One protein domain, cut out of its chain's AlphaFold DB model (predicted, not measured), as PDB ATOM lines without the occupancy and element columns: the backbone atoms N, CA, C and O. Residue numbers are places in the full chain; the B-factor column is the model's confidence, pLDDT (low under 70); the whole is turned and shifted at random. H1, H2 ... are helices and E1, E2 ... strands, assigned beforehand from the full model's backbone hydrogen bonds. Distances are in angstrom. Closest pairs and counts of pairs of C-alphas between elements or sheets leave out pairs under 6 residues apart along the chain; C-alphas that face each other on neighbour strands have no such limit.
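Overview. This is residues 2 to 67 of the 275 residues of the protein "Nuclear pore complex protein Nup54-like protein" of Euroglyphus maynei (UniProt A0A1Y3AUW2). A long hairpin of two strands, E1 and E2, makes the longest axis of this domain, and two short helices, H1 and H2, form an L-shaped corner over to one side of it. After H2 the last stretch, residues 55 to 67, folds back past the helices towards the beginning of H1 without a named element. The printed part has 66 residues, with two named strands followed by two named helices in the order E1, E2, H1, H2; the two strands make an antiparallel sheet, order E1 - E2, and the class is mixed, helices and strands. The whole is only just compact, close to loose, with a radius of gyration of the C-alphas of 12.9 A, and it is elongated, spanning 39 by 26 by 23 A.

Arrangement. Begin with E1, residues 3 to 13, and set beside it E2, residues 17 to 26: they form a hairpin over a tight link of 3 residues, antiparallel, with 160 degrees between their directions. Look at C-alphas 3 and 26, which face each other at 4.5 A, and then at C-alphas 12 and 18, which face each other at 4.3 A. Between these strands you will find N 6 and O 23 within hydrogen-bond range at 2.8 A, and N 21 and O 8 at 2.7 A. Next comes H1, residues 35 to 42, after a short link of 8 residues; E2 and H1 are near each other, with 5 pairs of C-alphas within 10 A, while E1 and H1 are apart. A tight link of 2 residues leads to H2, residues 45 to 54. H1 and H2 are close but not clearly touching; the closest C-alphas, of Phe 42 and Lys 48, are 6.7 A apart. Their lines are about perpendicular, at 80 degrees. H2 is apart from both E1 and E2. In H2 every O i to N i+4 pair is within hydrogen-bond range; in H1 3 of 4 are.

Along the chain. Find C-alpha 3 at (-20.215, -34.202, 95.912); from there E1 runs 29.2 A to C-alpha 13 at (-8.838, -14.985, 77.137). E2 returns from Lys 17 to Glu 26 over 29.3 A. H1 goes from Asp 35 to Phe 42 in 9.9 A. H2 goes from Pro 45 to Ile 54 in 14.4 A, ending at C-alpha 54 at (-4.309, -23.684, 94.523).

Size, cuts and confidence. The two C-alphas farthest apart are those of Asp 15 and Ala 28, at 40.3 A. The printed part has no cut from residue 2 to residue 67, and no link between named elements is long. The C-alphas of residues 55 to 67 lie 6 to 16 A from the mean of all C-alphas. The mean pLDDT of the printed part is 83.4, and no printed residue is under 70.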
ATOM      1  N   ASN A   2     -19.563 -36.384  99.434       80.06
ATOM      2  CA  ASN A   2     -20.985 -36.275  99.057       80.06
ATOM      3  C   ASN A   2     -21.211 -35.537  97.732       80.06
ATOM      4  O   ASN A   2     -22.331 -35.515  97.233       80.06
ATOM      5  N   HIS A   3     -20.153 -34.975  97.145       86.25
ATOM      6  CA  HIS A   3     -20.215 -34.202  95.912       86.25
ATOM      7  C   HIS A   3     -19.177 -34.697  94.906       86.25
ATOM      8  O   HIS A   3     -18.117 -35.199  95.287       86.25
ATOM      9  N   THR A   4     -19.489 -34.536  93.628       88.06
ATOM     10  CA  THR A   4     -18.603 -34.742  92.482       88.06
ATOM     11  C   THR A   4     -18.402 -33.404  91.779       88.06
ATOM     12  O   THR A   4     -19.354 -32.656  91.573       88.06
ATOM     13  N   VAL A   5     -17.151 -33.074  91.454       88.00
ATOM     14  CA  VAL A   5     -16.788 -31.808  90.804       88.00
ATOM     15  C   VAL A   5     -16.242 -32.107  89.416       88.00
ATOM     16  O   VAL A   5     -15.340 -32.932  89.269       88.00
ATOM     17  N   LYS A   6     -16.773 -31.426  88.403       87.75
ATOM     18  CA  LYS A   6     -16.297 -31.480  87.021       87.75
ATOM     19  C   LYS A   6     -15.775 -30.106  86.611       87.75
ATOM     20  O   LYS A   6     -16.463 -29.104  86.799       87.75
ATOM     21  N   LEU A   7     -14.566 -30.077  86.055       85.94
ATOM     22  CA  LEU A   7     -13.913 -28.874  85.543       85.94
ATOM     23  C   LEU A   7     -13.873 -28.931  84.016       85.94
ATOM     24  O   LEU A   7     -13.453 -29.937  83.448       85.94
ATOM     25  N   GLU A   8     -14.291 -27.857  83.353       85.56
ATOM     26  CA  GLU A   8     -14.234 -27.731  81.895       85.56
ATOM     27  C   GLU A   8     -13.614 -26.388  81.502       85.56
ATOM     28  O   GLU A   8     -14.061 -25.334  81.951       85.56
ATOM     29  N   LEU A   9     -12.592 -26.396  80.641       85.00
ATOM     30  CA  LEU A   9     -12.061 -25.162  80.062       85.00
ATOM     31  C   LEU A   9     -13.117 -24.563  79.125       85.00
ATOM     32  O   LEU A   9     -13.473 -25.168  78.117       85.00
ATOM     33  N   LYS A  10     -13.614 -23.370  79.457       84.31
ATOM     34  CA  LYS A  10     -14.686 -22.704  78.710       84.31
ATOM     35  C   LYS A  10     -14.133 -21.845  77.581       84.31
ATOM     36  O   LYS A  10     -14.610 -21.932  76.456       84.31
ATOM     37  N   THR A  11     -13.143 -21.004  77.880       85.44
ATOM     38  CA  THR A  11     -12.442 -20.197  76.873       85.44
ATOM     39  C   THR A  11     -11.082 -19.747  77.386       85.44
ATOM     40  O   THR A  11     -10.902 -19.532  78.584       85.44
ATOM     41  N   ILE A  12     -10.150 -19.542  76.463       84.06
ATOM     42  CA  ILE A  12      -8.913 -18.800  76.709       84.06
ATOM     43  C   ILE A  12      -9.205 -17.325  76.403       84.06
ATOM     44  O   ILE A  12      -9.931 -17.015  75.457       84.06
ATOM     45  N   LEU A  13      -8.708 -16.433  77.250       81.12
ATOM     46  CA  LEU A  13      -8.838 -14.985  77.137       81.12
ATOM     47  C   LEU A  13      -7.475 -14.375  76.748       81.12
ATOM     48  O   LEU A  13      -6.436 -15.008  76.960       81.12
ATOM     49  N   PRO A  14      -7.453 -13.145  76.203       77.75
ATOM     50  CA  PRO A  14      -6.221 -12.373  76.045       77.75
ATOM     51  C   PRO A  14      -5.473 -12.202  77.379       77.75
ATOM     52  O   PRO A  14      -6.051 -12.378  78.454       77.75
ATOM     53  N   ASP A  15      -4.190 -11.849  77.310       79.62
ATOM     54  CA  ASP A  15      -3.312 -11.627  78.472       79.62
ATOM     55  C   ASP A  15      -3.064 -12.874  79.344       79.62
ATOM     56  O   ASP A  15      -2.936 -12.778  80.562       79.62
ATOM     57  N   SER A  16      -2.981 -14.057  78.724       82.94
ATOM     58  CA  SER A  16      -2.711 -15.340  79.406       82.94
ATOM     59  C   SER A  16      -3.745 -15.723  80.476       82.94
ATOM     60  O   SER A  16      -3.423 -16.399  81.451       82.94
ATOM     61  N   LYS A  17      -5.004 -15.310  80.299       84.75
ATOM     62  CA  LYS A  17      -6.119 -15.652  81.195       84.75
ATOM     63  C   LYS A  17      -6.958 -16.790  80.611       84.75
ATOM     64  O   LYS A  17      -7.027 -16.971  79.399       84.75
ATOM     65  N   ALA A  18      -7.648 -17.545  81.459       85.31
ATOM     66  CA  ALA A  18      -8.570 -18.596  81.031       85.31
ATOM     67  C   ALA A  18      -9.803 -18.650  81.938       85.31
ATOM     68  O   ALA A  18      -9.711 -18.391  83.136       85.31
ATOM     69  N   LEU A  19     -10.959 -19.004  81.369       85.69
ATOM     70  CA  LEU A  19     -12.179 -19.293  82.120       85.69
ATOM     71  C   LEU A  19     -12.363 -20.800  82.242       85.69
ATOM     72  O   LEU A  19     -12.509 -21.498  81.236       85.69
ATOM     73  N   ILE A  20     -12.422 -21.281  83.479       84.75
ATOM     74  CA  ILE A  20     -12.699 -22.677  83.817       84.75
ATOM     75  C   ILE A  20     -14.106 -22.739  84.414       84.75
ATOM     76  O   ILE A  20     -14.406 -22.062  85.393       84.75
ATOM     77  N   ALA A  21     -14.985 -23.529  83.805       86.00
ATOM     78  CA  ALA A  21     -16.313 -23.814  84.318       86.00
ATOM     79  C   ALA A  21     -16.237 -24.926  85.369       86.00
ATOM     80  O   ALA A  21     -15.656 -25.983  85.124       86.00
ATOM     81  N   ILE A  22     -16.855 -24.685  86.525       86.50
ATOM     82  CA  ILE A  22     -16.953 -25.643  87.627       86.50
ATOM     83  C   ILE A  22     -18.403 -26.106  87.716       86.50
ATOM     84  O   ILE A  22     -19.311 -25.293  87.871       86.50
ATOM     85  N   MET A  23     -18.622 -27.412  87.633       85.56
ATOM     86  CA  MET A  23     -19.921 -28.037  87.850       85.56
ATOM     87  C   MET A  23     -19.835 -28.937  89.073       85.56
ATOM     88  O   MET A  23     -18.964 -29.803  89.140       85.56
ATOM     89  N   VAL A  24     -20.736 -28.740  90.033       88.50
ATOM     90  CA  VAL A  24     -20.794 -29.551  91.251       88.50
ATOM     91  C   VAL A  24     -22.104 -30.322  91.271       88.50
ATOM     92  O   VAL A  24     -23.176 -29.730  91.166       88.50
ATOM     93  N   THR A  25     -22.020 -31.639  91.400       87.69
ATOM     94  CA  THR A  25     -23.161 -32.551  91.491       87.69
ATOM     95  C   THR A  25     -23.191 -33.219  92.856       87.69
ATOM     96  O   THR A  25     -22.169 -33.680  93.360       87.69
ATOM     97  N   GLU A  26     -24.361 -33.261  93.482       88.75
ATOM     98  CA  GLU A  26     -24.574 -33.997  94.725       88.75
ATOM     99  C   GLU A  26     -24.737 -35.488  94.418       88.75
ATOM    100  O   GLU A  26     -25.593 -35.882  93.632       88.75
ATOM    101  N   ASN A  27     -23.928 -36.339  95.050       82.50
ATOM    102  CA  ASN A  27     -23.886 -37.772  94.750       82.50
ATOM    103  C   ASN A  27     -25.148 -38.511  95.215       82.50
ATOM    104  O   ASN A  27     -25.510 -39.521  94.621       82.50
ATOM    105  N   ALA A  28     -25.819 -38.015  96.259       79.31
ATOM    106  CA  ALA A  28     -27.035 -38.626  96.794       79.31
ATOM    107  C   ALA A  28     -28.245 -38.437  95.867       79.31
ATOM    108  O   ALA A  28     -29.060 -39.344  95.720       79.31
ATOM    109  N   THR A  29     -28.366 -37.261  95.244       76.50
ATOM    110  CA  THR A  29     -29.515 -36.910  94.395       76.50
ATOM    111  C   THR A  29     -29.193 -36.925  92.903       76.50
ATOM    112  O   THR A  29     -30.108 -36.891  92.083       76.50
ATOM    113  N   GLY A  30     -27.910 -36.936  92.534       78.44
ATOM    114  CA  GLY A  30     -27.436 -36.744  91.162       78.44
ATOM    115  C   GLY A  30     -27.715 -35.343  90.607       78.44
ATOM    116  O   GLY A  30     -27.507 -35.103  89.418       78.44
ATOM    117  N   LYS A  31     -28.218 -34.413  91.431       79.25
ATOM    118  CA  LYS A  31     -28.596 -33.067  90.997       79.25
ATOM    119  C   LYS A  31     -27.394 -32.133  91.038       79.25
ATOM    120  O   LYS A  31     -26.557 -32.205  91.936       79.25
ATOM    121  N   MET A  32     -27.328 -31.232  90.060       82.25
ATOM    122  CA  MET A  32     -26.369 -30.130  90.086       82.25
ATOM    123  C   MET A  32     -26.724 -29.162  91.213       82.25
ATOM    124  O   MET A  32     -27.890 -28.792  91.369       82.25
ATOM    125  N   ILE A  33     -25.715 -28.747  91.975       83.81
ATOM    126  CA  ILE A  33     -25.871 -27.729  93.010       83.81
ATOM    127  C   ILE A  33     -26.161 -26.390  92.318       83.81
ATOM    128  O   ILE A  33     -25.401 -25.995  91.431       83.81
ATOM    129  N   PRO A  34     -27.231 -25.674  92.705       81.69
ATOM    130  CA  PRO A  34     -27.537 -24.364  92.149       81.69
ATOM    131  C   PRO A  34     -26.418 -23.344  92.393       81.69
ATOM    132  O   PRO A  34     -25.877 -23.259  93.499       81.69
ATOM    133  N   ASP A  35     -26.169 -22.481  91.402       81.00
ATOM    134  CA  ASP A  35     -25.200 -21.380  91.491       81.00
ATOM    135  C   ASP A  35     -25.397 -20.514  92.744       81.00
ATOM    136  O   ASP A  35     -24.418 -20.065  93.324       81.00
ATOM    137  N   ALA A  36     -26.637 -20.308  93.208       79.38
ATOM    138  CA  ALA A  36     -26.920 -19.530  94.417       79.38
ATOM    139  C   ALA A  36     -26.274 -20.128  95.680       79.38
ATOM    140  O   ALA A  36     -25.713 -19.396  96.492       79.38
ATOM    141  N   GLN A  37     -26.315 -21.455  95.829       81.69
ATOM    142  CA  GLN A  37     -25.702 -22.150  96.965       81.69
ATOM    143  C   GLN A  37     -24.176 -22.157  96.843       81.69
ATOM    144  O   GLN A  37     -23.469 -21.944  97.829       81.69
ATOM    145  N   LEU A  38     -23.658 -22.340  95.623       85.12
ATOM    146  CA  LEU A  38     -22.223 -22.247  95.358       85.12
ATOM    147  C   LEU A  38     -21.704 -20.830  95.628       85.12
ATOM    148  O   LEU A  38     -20.662 -20.678  96.257       85.12
ATOM    149  N   ARG A  39     -22.451 -19.792  95.242       85.25
ATOM    150  CA  ARG A  39     -22.074 -18.387  95.422       85.25
ATOM    151  C   ARG A  39     -21.864 -18.024  96.885       85.25
ATOM    152  O   ARG A  39     -20.888 -17.346  97.190       85.25
ATOM    153  N   THR A  40     -22.701 -18.520  97.794       84.00
ATOM    154  CA  THR A  40     -22.507 -18.309  99.236       84.00
ATOM    155  C   THR A  40     -21.201 -18.921  99.739       84.00
ATOM    156  O   THR A  40     -20.501 -18.282 100.517       84.00
ATOM    157  N   ASN A  41     -20.847 -20.122  99.276       85.44
ATOM    158  CA  ASN A  41     -19.650 -20.833  99.732       85.44
ATOM    159  C   ASN A  41     -18.364 -20.279  99.102       85.44
ATOM    160  O   ASN A  41     -17.393 -20.013  99.805       85.44
ATOM    161  N   PHE A  42     -18.358 -20.061  97.787       85.38
ATOM    162  CA  PHE A  42     -17.191 -19.577  97.043       85.38
ATOM    163  C   PHE A  42     -16.847 -18.110  97.349       85.38
ATOM    164  O   PHE A  42     -15.689 -17.719  97.227       85.38
ATOM    165  N   ASN A  43     -17.815 -17.302  97.798       83.88
ATOM    166  CA  ASN A  43     -17.549 -15.925  98.224       83.88
ATOM    167  C   ASN A  43     -16.990 -15.803  99.649       83.88
ATOM    168  O   ASN A  43     -16.612 -14.699 100.041       83.88
ATOM    169  N   GLN A  44     -16.905 -16.891 100.422       88.44
ATOM    170  CA  GLN A  44     -16.283 -16.835 101.745       88.44
ATOM    171  C   GLN A  44     -14.782 -16.519 101.622       88.44
ATOM    172  O   GLN A  44     -14.103 -17.080 100.757       88.44
ATOM    173  N   PRO A  45     -14.226 -15.663 102.502       85.88
ATOM    174  CA  PRO A  45     -12.831 -15.231 102.409       85.88
ATOM    175  C   PRO A  45     -11.843 -16.401 102.493       85.88
ATOM    176  O   PRO A  45     -10.836 -16.405 101.789       85.88
ATOM    177  N   GLN A  46     -12.166 -17.430 103.283       89.56
ATOM    178  CA  GLN A  46     -11.359 -18.646 103.403       89.56
ATOM    179  C   GLN A  46     -11.276 -19.419 102.075       89.56
ATOM    180  O   GLN A  46     -10.187 -19.816 101.668       89.56
ATOM    181  N   CYS A  47     -12.394 -19.570 101.357       87.25
ATOM    182  CA  CYS A  47     -12.422 -20.238 100.052       87.25
ATOM    183  C   CYS A  47     -11.610 -19.469  99.003       87.25
ATOM    184  O   CYS A  47     -10.851 -20.078  98.253       87.25
ATOM    185  N   LYS A  48     -11.708 -18.133  98.969       85.19
ATOM    186  CA  LYS A  48     -10.911 -17.313  98.038       85.19
ATOM    187  C   LYS A  48      -9.409 -17.418  98.314       85.19
ATOM    188  O   LYS A  48      -8.629 -17.518  97.372       85.19
ATOM    189  N   GLN A  49      -9.002 -17.458  99.584       86.00
ATOM    190  CA  GLN A  49      -7.602 -17.684  99.962       86.00
ATOM    191  C   GLN A  49      -7.104 -19.067  99.527       86.00
ATOM    192  O   GLN A  49      -6.013 -19.176  98.975       86.00
ATOM    193  N   GLN A  50      -7.916 -20.112  99.707       88.19
ATOM    194  CA  GLN A  50      -7.584 -21.461  99.243       88.19
ATOM    195  C   GLN A  50      -7.473 -21.534  97.716       88.19
ATOM    196  O   GLN A  50      -6.551 -22.158  97.201       88.19
ATOM    197  N   LEU A  51      -8.367 -20.869  96.978       86.25
ATOM    198  CA  LEU A  51      -8.297 -20.808  95.517       86.25
ATOM    199  C   LEU A  51      -7.044 -20.070  95.038       86.25
ATOM    200  O   LEU A  51      -6.364 -20.576  94.151       86.25
ATOM    201  N   ASN A  52      -6.689 -18.941  95.658       86.56
ATOM    202  CA  ASN A  52      -5.426 -18.252  95.376       86.56
ATOM    203  C   ASN A  52      -4.218 -19.175  95.575       86.56
ATOM    204  O   ASN A  52      -3.368 -19.252  94.696       86.56
ATOM    205  N   GLN A  53      -4.181 -19.947  96.664       87.44
ATOM    206  CA  GLN A  53      -3.097 -20.902  96.915       87.44
ATOM    207  C   GLN A  53      -3.051 -22.035  95.879       87.44
ATOM    208  O   GLN A  53      -1.979 -22.373  95.384       87.44
ATOM    209  N   ILE A  54      -4.207 -22.606  95.523       86.88
ATOM    210  CA  ILE A  54      -4.309 -23.684  94.523       86.88
ATOM    211  C   ILE A  54      -3.833 -23.206  93.148       86.88
ATOM    212  O   ILE A  54      -3.192 -23.963  92.420       86.88
ATOM    213  N   PHE A  55      -4.130 -21.956  92.800       83.62
ATOM    214  CA  PHE A  55      -3.735 -21.345  91.534       83.62
ATOM    215  C   PHE A  55      -2.445 -20.518  91.633       83.62
ATOM    216  O   PHE A  55      -2.195 -19.713  90.748       83.62
ATOM    217  N   ILE A  56      -1.612 -20.712  92.664       87.50
ATOM    218  CA  ILE A  56      -0.288 -20.068  92.791       87.50
ATOM    219  C   ILE A  56      -0.382 -18.541  92.576       87.50
ATOM    220  O   ILE A  56       0.302 -17.961  91.735       87.50
ATOM    221  N   ASP A  57      -1.322 -17.906  93.275       79.25
ATOM    222  CA  ASP A  57      -1.619 -16.469  93.217       79.25
ATOM    223  C   ASP A  57      -2.024 -15.935  91.826       79.25
ATOM    224  O   ASP A  57      -2.081 -14.726  91.603       79.25
ATOM    225  N   SER A  58      -2.376 -16.820  90.886       81.50
ATOM    226  CA  SER A  58      -2.880 -16.464  89.553       81.50
ATOM    227  C   SER A  58      -4.412 -16.464  89.459       81.50
ATOM    228  O   SER A  58      -4.965 -16.293  88.368       81.50
ATOM    229  N   PHE A  59      -5.121 -16.714  90.565       82.25
ATOM    230  CA  PHE A  59      -6.581 -16.670  90.595       82.25
ATOM    231  C   PHE A  59      -7.064 -15.218  90.569       82.25
ATOM    232  O   PHE A  59      -6.624 -14.375  91.344       82.25
ATOM    233  N   VAL A  60      -7.983 -14.932  89.645       82.31
ATOM    234  CA  VAL A  60      -8.506 -13.577  89.440       82.31
ATOM    235  C   VAL A  60      -9.825 -13.399  90.182       82.31
ATOM    236  O   VAL A  60      -9.906 -12.590  91.100       82.31
ATOM    237  N   ASP A  61     -10.863 -14.149  89.798       80.25
ATOM    238  CA  ASP A  61     -12.153 -14.122  90.490       80.25
ATOM    239  C   ASP A  61     -13.030 -15.330  90.122       80.25
ATOM    240  O   ASP A  61     -12.769 -16.040  89.146       80.25
ATOM    241  N   THR A  62     -14.101 -15.547  90.891       81.56
ATOM    242  CA  THR A  62     -15.158 -16.516  90.565       81.56
ATOM    243  C   THR A  62     -16.305 -15.818  89.844       81.56
ATOM    244  O   THR A  62     -16.924 -14.906  90.388       81.56
ATOM    245  N   ILE A  63     -16.641 -16.292  88.645       75.69
ATOM    246  CA  ILE A  63     -17.778 -15.793  87.865       75.69
ATOM    247  C   ILE A  63     -18.898 -16.828  87.940       75.69
ATOM    248  O   ILE A  63     -18.705 -17.979  87.551       75.69
ATOM    249  N   PHE A  64     -20.073 -16.419  88.410       78.94
ATOM    250  CA  PHE A  64     -21.258 -17.277  88.430       78.94
ATOM    251  C   PHE A  64     -22.123 -17.008  87.200       78.94
ATOM    252  O   PHE A  64     -22.148 -15.896  86.674       78.94
ATOM    253  N   THR A  65     -22.840 -18.028  86.738       71.62
ATOM    254  CA  THR A  65     -23.676 -17.939  85.535       71.62
ATOM    255  C   THR A  65     -24.995 -17.231  85.838       71.62
ATOM    256  O   THR A  65     -25.504 -16.492  84.998       71.62
ATOM    257  N   SER A  66     -25.546 -17.422  87.040       71.38
ATOM    258  CA  SER A  66     -26.707 -16.656  87.500       71.38
ATOM    259  C   SER A  66     -26.286 -15.274  88.001       71.38
ATOM    260  O   SER A  66     -25.462 -15.184  88.919       71.38
ATOM    261  N   LEU A  67     -26.900 -14.222  87.459       71.75
ATOM    262  CA  LEU A  67     -26.726 -12.857  87.950       71.75
ATOM    263  C   LEU A  67     -27.293 -12.724  89.375       71.75
ATOM    264  O   LEU A  67     -28.355 -13.266  89.690       71.75
TER     265      LEU A  67